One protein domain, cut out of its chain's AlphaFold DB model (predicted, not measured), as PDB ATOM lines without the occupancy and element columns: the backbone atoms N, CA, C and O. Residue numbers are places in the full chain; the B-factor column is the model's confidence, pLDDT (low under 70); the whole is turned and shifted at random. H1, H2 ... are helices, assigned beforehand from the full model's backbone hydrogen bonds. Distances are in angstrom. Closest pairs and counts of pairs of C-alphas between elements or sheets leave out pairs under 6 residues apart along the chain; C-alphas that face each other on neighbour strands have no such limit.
ATOM      1  N   PRO A  32     306.613  20.385  -6.118       60.75
ATOM      2  CA  PRO A  32     306.056  20.314  -4.761       60.75
ATOM      3  C   PRO A  32     306.055  18.903  -4.152       60.75
ATOM      4  O   PRO A  32     306.296  18.737  -2.962       60.75
ATOM      5  N   GLU A  33     305.871  17.867  -4.973       59.09
ATOM      6  CA  GLU A  33     305.907  16.470  -4.530       59.09
ATOM      7  C   GLU A  33     307.292  16.028  -4.023       59.09
ATOM      8  O   GLU A  33     307.405  15.343  -3.006       59.09
ATOM      9  N   ALA A  34     308.364  16.490  -4.671       60.16
ATOM     10  CA  ALA A  34     309.733  16.209  -4.252       60.16
ATOM     11  C   ALA A  34     310.113  16.952  -2.958       60.16
ATOM     12  O   ALA A  34     310.954  16.471  -2.198       60.16
ATOM     13  N   ALA A  35     309.483  18.101  -2.684       61.44
ATOM     14  CA  ALA A  35     309.679  18.839  -1.437       61.44
ATOM     15  C   ALA A  35     309.120  18.062  -0.231       61.44
ATOM     16  O   ALA A  35     309.848  17.861   0.739       61.44
ATOM     17  N   ASN A  36     307.905  17.515  -0.345       62.62
ATOM     18  CA  ASN A  36     307.284  16.708   0.713       62.62
ATOM     19  C   ASN A  36     308.102  15.442   1.034       62.62
ATOM     20  O   ASN A  36     308.309  15.086   2.194       62.62
ATOM     21  N   ALA A  37     308.618  14.763   0.003       64.19
ATOM     22  CA  ALA A  37     309.480  13.596   0.187       64.19
ATOM     23  C   ALA A  37     310.832  13.958   0.837       64.19
ATOM     24  O   ALA A  37     311.374  13.179   1.626       64.19
ATOM     25  N   ALA A  38     311.379  15.136   0.524       64.19
ATOM     26  CA  ALA A  38     312.601  15.643   1.138       64.19
ATOM     27  C   ALA A  38     312.393  16.028   2.612       64.19
ATOM     28  O   ALA A  38     313.249  15.704   3.432       64.19
ATOM     29  N   GLU A  39     311.257  16.634   2.968       64.00
ATOM     30  CA  GLU A  39     310.885  16.923   4.362       64.00
ATOM     31  C   GLU A  39     310.725  15.640   5.182       64.00
ATOM     32  O   GLU A  39     311.367  15.492   6.220       64.00
ATOM     33  N   ALA A  40     310.004  14.640   4.665       65.94
ATOM     34  CA  ALA A  40     309.861  13.338   5.326       65.94
ATOM     35  C   ALA A  40     311.190  12.561   5.462       65.94
ATOM     36  O   ALA A  40     311.312  11.622   6.259       65.94
ATOM     37  N   ARG A  41     312.196  12.889   4.642       63.09
ATOM     38  CA  ARG A  41     313.562  12.367   4.777       63.09
ATOM     39  C   ARG A  41     314.365  13.172   5.798       63.09
ATOM     40  O   ARG A  41     315.094  12.562   6.570       63.09
ATOM     41  N   ALA A  42     314.218  14.493   5.821       64.88
ATOM     42  CA  ALA A  42     314.862  15.377   6.790       64.88
ATOM     43  C   ALA A  42     314.396  15.094   8.227       64.88
ATOM     44  O   ALA A  42     315.227  15.058   9.127       64.88
ATOM     45  N   GLU A  43     313.113  14.785   8.438       67.06
ATOM     46  CA  GLU A  43     312.604  14.364   9.755       67.06
ATOM     47  C   GLU A  43     313.286  13.093  10.286       67.06
ATOM     48  O   GLU A  43     313.413  12.911  11.494       67.06
ATOM     49  N   ARG A  44     313.734  12.206   9.388       75.69
ATOM     50  CA  ARG A  44     314.349  10.917   9.743       75.69
ATOM     51  C   ARG A  44     315.875  10.923   9.694       75.69
ATOM     52  O   ARG A  44     316.490  10.003  10.226       75.69
ATOM     53  N   ASP A  45     316.484  11.921   9.060       81.38
ATOM     54  CA  ASP A  45     317.931  12.049   8.915       81.38
ATOM     55  C   ASP A  45     318.373  13.469   9.304       81.38
ATOM     56  O   ASP A  45     318.269  14.391   8.486       81.38
ATOM     57  N   PRO A  46     318.907  13.663  10.526       81.94
ATOM     58  CA  PRO A  46     319.340  14.979  10.992       81.94
ATOM     59  C   PRO A  46     320.425  15.589  10.092       81.94
ATOM     60  O   PRO A  46     320.501  16.809   9.960       81.94
ATOM     61  N   LEU A  47     321.216  14.761   9.396       84.56
ATOM     62  CA  LEU A  47     322.192  15.244   8.423       84.56
ATOM     63  C   LEU A  47     321.512  15.850   7.187       84.56
ATOM     64  O   LEU A  47     321.956  16.875   6.669       84.56
ATOM     65  N   ALA A  48     320.426  15.235   6.713       84.44
ATOM     66  CA  ALA A  48     319.658  15.738   5.579       84.44
ATOM     67  C   ALA A  48     318.929  17.049   5.919       84.44
ATOM     68  O   ALA A  48     318.856  17.937   5.066       84.44
ATOM     69  N   ALA A  49     318.448  17.190   7.159       84.62
ATOM     70  CA  ALA A  49     317.858  18.429   7.659       84.62
ATOM     71  C   ALA A  49     318.874  19.585   7.676       84.62
ATOM     72  O   ALA A  49     318.585  20.668   7.162       84.62
ATOM     73  N   GLU A  50     320.091  19.349   8.174       88.06
ATOM     74  CA  GLU A  50     321.142  20.376   8.174       88.06
ATOM     75  C   GLU A  50     321.600  20.742   6.756       88.06
ATOM     76  O   GLU A  50     321.714  21.920   6.430       88.06
ATOM     77  N   LEU A  51     321.735  19.773   5.844       89.00
ATOM     78  CA  LEU A  51     322.004  20.059   4.425       89.00
ATOM     79  C   LEU A  51     320.923  20.938   3.776       89.00
ATOM     80  O   LEU A  51     321.238  21.782   2.934       89.00
ATOM     81  N   ALA A  52     319.651  20.747   4.136       86.75
ATOM     82  CA  ALA A  52     318.561  21.586   3.646       86.75
ATOM     83  C   ALA A  52     318.663  23.022   4.180       86.75
ATOM     84  O   ALA A  52     318.517  23.963   3.397       86.75
ATOM     85  N   ARG A  53     318.996  23.190   5.468       88.38
ATOM     86  CA  ARG A  53     319.262  24.498   6.086       88.38
ATOM     87  C   ARG A  53     320.427  25.212   5.396       88.38
ATOM     88  O   ARG A  53     320.301  26.372   5.013       88.38
ATOM     89  N   CYS A  54     321.522  24.497   5.160       90.25
ATOM     90  CA  CYS A  54     322.737  25.035   4.551       90.25
ATOM     91  C   CYS A  54     322.533  25.585   3.143       90.25
ATOM     92  O   CYS A  54     323.125  26.595   2.784       90.25
ATOM     93  N   ARG A  55     321.643  24.977   2.349       85.25
ATOM     94  CA  ARG A  55     321.307  25.483   1.007       85.25
ATOM     95  C   ARG A  55     320.606  26.841   1.015       85.25
ATOM     96  O   ARG A  55     320.574  27.491  -0.025       85.25
ATOM     97  N   ALA A  56     320.002  27.237   2.133       85.31
ATOM     98  CA  ALA A  56     319.347  28.533   2.275       85.31
ATOM     99  C   ALA A  56     320.305  29.634   2.768       85.31
ATOM    100  O   ALA A  56     319.945  30.811   2.728       85.31
ATOM    101  N   LEU A  57     321.509  29.274   3.228       86.88
ATOM    102  CA  LEU A  57     322.497  30.234   3.706       86.88
ATOM    103  C   LEU A  57     323.280  30.835   2.535       86.88
ATOM    104  O   LEU A  57     323.767  30.133   1.654       86.88
ATOM    105  N   THR A  58     323.411  32.161   2.545       80.94
ATOM    106  CA  THR A  58     324.185  32.934   1.558       80.94
ATOM    107  C   THR A  58     325.562  33.352   2.078       80.94
ATOM    108  O   THR A  58     326.344  33.953   1.346       80.94
ATOM    109  N   MET A  59     325.860  33.035   3.340       86.88
ATOM    110  CA  MET A  59     327.141  33.280   3.992       86.88
ATOM    111  C   MET A  59     327.812  31.950   4.342       86.88
ATOM    112  O   MET A  59     327.108  30.976   4.614       86.88
ATOM    113  N   PRO A  60     329.155  31.901   4.344       85.19
ATOM    114  CA  PRO A  60     329.883  30.708   4.747       85.19
ATOM    115  C   PRO A  60     329.596  30.382   6.214       85.19
ATOM    116  O   PRO A  60     329.687  31.250   7.082       85.19
ATOM    117  N   ASP A  61     329.277  29.119   6.474       90.06
ATOM    118  CA  ASP A  61     328.958  28.602   7.799       90.06
ATOM    119  C   ASP A  61     329.768  27.328   8.060       90.06
ATOM    120  O   ASP A  61     329.777  26.393   7.256       90.06
ATOM    121  N   SER A  62     330.477  27.294   9.188       88.94
ATOM    122  CA  SER A  62     331.347  26.167   9.537       88.94
ATOM    123  C   SER A  62     330.562  24.894   9.869       88.94
ATOM    124  O   SER A  62     331.078  23.792   9.663       88.94
ATOM    125  N   GLY A  63     329.315  25.020  10.330       87.81
ATOM    126  CA  GLY A  63     328.406  23.894  10.537       87.81
ATOM    127  C   GLY A  63     328.017  23.228   9.218       87.81
ATOM    128  O   GLY A  63     327.998  21.999   9.122       87.81
ATOM    129  N   CYS A  64     327.814  24.022   8.169       91.56
ATOM    130  CA  CYS A  64     327.508  23.520   6.834       91.56
ATOM    131  C   CYS A  64     328.652  22.754   6.180       91.56
ATOM    132  O   CYS A  64     328.424  21.688   5.602       91.56
ATOM    133  N   GLU A  65     329.885  23.234   6.328       89.88
ATOM    134  CA  GLU A  65     331.068  22.510   5.851       89.88
ATOM    135  C   GLU A  65     331.228  21.160   6.571       89.88
ATOM    136  O   GLU A  65     331.513  20.133   5.947       89.88
ATOM    137  N   ALA A  66     330.968  21.122   7.881       91.31
ATOM    138  CA  ALA A  66     331.014  19.889   8.663       91.31
ATOM    139  C   ALA A  66     329.925  18.884   8.241       91.31
ATOM    140  O   ALA A  66     330.213  17.689   8.090       91.31
ATOM    141  N   ALA A  67     328.697  19.357   8.004       91.38
ATOM    142  CA  ALA A  67     327.593  18.537   7.509       91.38
ATOM    143  C   ALA A  67     327.896  17.974   6.109       91.38
ATOM    144  O   ALA A  67     327.697  16.785   5.844       91.38
ATOM    145  N   TRP A  68     328.460  18.787   5.216       88.38
ATOM    146  CA  TRP A  68     328.865  18.331   3.889       88.38
ATOM    147  C   TRP A  68     329.968  17.268   3.950       88.38
ATOM    148  O   TRP A  68     329.866  16.224   3.301       88.38
ATOM    149  N   ALA A  69     330.986  17.475   4.789       91.06
ATOM    150  CA  ALA A  69     332.051  16.500   4.988       91.06
ATOM    151  C   ALA A  69     331.517  15.159   5.527       91.06
ATOM    152  O   ALA A  69     331.971  14.099   5.094       91.06
ATOM    153  N   ALA A  70     330.537  15.184   6.437       88.12
ATOM    154  CA  ALA A  70     329.864  13.977   6.920       88.12
ATOM    155  C   ALA A  70     329.091  13.262   5.806       88.12
ATOM    156  O   ALA A  70     329.243  12.057   5.619       88.12
ATOM    157  N   HIS A  71     328.342  14.005   4.992       87.88
ATOM    158  CA  HIS A  71     327.619  13.439   3.855       87.88
ATOM    159  C   HIS A  71     328.558  12.774   2.841       87.88
ATOM    160  O   HIS A  71     328.301  11.657   2.392       87.88
ATOM    161  N   GLN A  72     329.680  13.424   2.519       86.19
ATOM    162  CA  GLN A  72     330.700  12.849   1.643       86.19
ATOM    163  C   GLN A  72     331.299  11.566   2.227       86.19
ATOM    164  O   GLN A  72     331.397  10.572   1.511       86.19
ATOM    165  N   ARG A  73     331.675  11.540   3.513       87.12
ATOM    166  CA  ARG A  73     332.208  10.322   4.156       87.12
ATOM    167  C   ARG A  73     331.232   9.151   4.061       87.12
ATOM    168  O   ARG A  73     331.662   8.048   3.720       87.12
ATOM    169  N   ARG A  74     329.943   9.413   4.288       83.38
ATOM    170  CA  ARG A  74     328.861   8.427   4.197       83.38
ATOM    171  C   ARG A  74     328.683   7.904   2.770       83.38
ATOM    172  O   ARG A  74     328.581   6.700   2.566       83.38
ATOM    173  N   PHE A  75     328.719   8.794   1.775       81.12
ATOM    174  CA  PHE A  75     328.602   8.426   0.359       81.12
ATOM    175  C   PHE A  75     329.804   7.622  -0.150       81.12
ATOM    176  O   PHE A  75     329.641   6.637  -0.860       81.12
ATOM    177  N   PHE A  76     331.019   8.004   0.249       83.88
ATOM    178  CA  PHE A  76     332.249   7.303  -0.125       83.88
ATOM    179  C   PHE A  76     332.542   6.072   0.750       83.88
ATOM    180  O   PHE A  76     333.647   5.539   0.687       83.88
ATOM    181  N   GLY A  77     331.588   5.629   1.579       68.69
ATOM    182  CA  GLY A  77     331.714   4.410   2.381       68.69
ATOM    183  C   GLY A  77     332.818   4.453   3.442       68.69
ATOM    184  O   GLY A  77     333.194   3.412   3.972       68.69
ATOM    185  N   LYS A  78     333.338   5.638   3.791       63.84
ATOM    186  CA  LYS A  78     334.395   5.790   4.813       63.84
ATOM    187  C   LYS A  78     333.897   5.533   6.236       63.84
ATOM    188  O   LYS A  78     334.702   5.446   7.154       63.84
ATOM    189  N   GLU A  79     332.588   5.393   6.407       63.44
ATOM    190  CA  GLU A  79     331.938   5.001   7.663       63.44
ATOM    191  C   GLU A  79     331.701   3.471   7.729       63.44
ATOM    192  O   GLU A  79     331.088   2.978   8.667       63.44
ATOM    193  N   GLY A  80     332.206   2.713   6.740       56.91
ATOM    194  CA  GLY A  80     331.984   1.274   6.545       56.91
ATOM    195  C   GLY A  80     333.079   0.319   7.038       56.91
ATOM    196  O   GLY A  80     333.084  -0.832   6.616       56.91
ATOM    197  N   THR A  81     333.973   0.747   7.933       51.28
ATOM    198  CA  THR A  81     334.809  -0.188   8.711       51.28
ATOM    199  C   THR A  81     334.829   0.250  10.167       51.28
ATOM    200  O   THR A  81     335.797   0.831  10.654       51.28
ATOM    201  N   GLN A  82     333.726  -0.011  10.859       41.69
ATOM    202  CA  GLN A  82     333.725  -0.134  12.309       41.69
ATOM    203  C   GLN A  82     333.831  -1.642  12.615       41.69
ATOM    204  O   GLN A  82     332.939  -2.372  12.178       41.69
ATOM    205  N   PRO A  83     334.933  -2.130  13.224       47.78
ATOM    206  CA  PRO A  83     335.036  -3.519  13.676       47.78
ATOM    207  C   PRO A  83     334.059  -3.825  14.816       47.78
ATOM    208  O   PRO A  83     333.690  -2.881  15.557       47.78
TER     209      PRO A  83
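This is residues 32 to 83 of the 83 residues of an uncharacterized protein of Rhizorhabdus dicambivorans (UniProt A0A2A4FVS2). The longest helix, H3, packs on the shorter H2 at a steep angle, and H1 turns off at a corner from the start of H2, its residues 32 to 37 sticking out. A tail without a named element, residues 76 to 83, follows H3. The printed part has 52 residues with three named helices, H1, H2 and H3 in chain order, no named strand, and the class all helix. It is loose, with a radius of gyration of the C-alphas of 12.8 A, and spans 41 by 27 by 15 A.

H3, residues 62 to 75, is 20.2 A long and begins at C-alpha 62 (331.347, 26.167, 9.537). H2 holds residues 46 to 54, and H1, residues 32 to 42, begins at C-alpha 32 (306.056, 20.314, -4.761).

H2 and H3 touch, closest at the C-alphas of Cys 54 and Cys 64, 5.5 A apart, with a steep tilt of 49 degrees, opposite ways. H1 and H2 touch only at the corner, closest at the C-alphas of Ala 42 and Ala 49, 4.4 A. H1 and H3 are apart. Every O i to N i+4 pair is within hydrogen-bond range in H1, H2 and H3.

The C-alphas of Pro 32 and Pro 83, the two farthest apart, are 41.8 A apart. The printed part has no cut and no long link. The model's pLDDT is under 70 at residues 32 to 43 and 77 to 83.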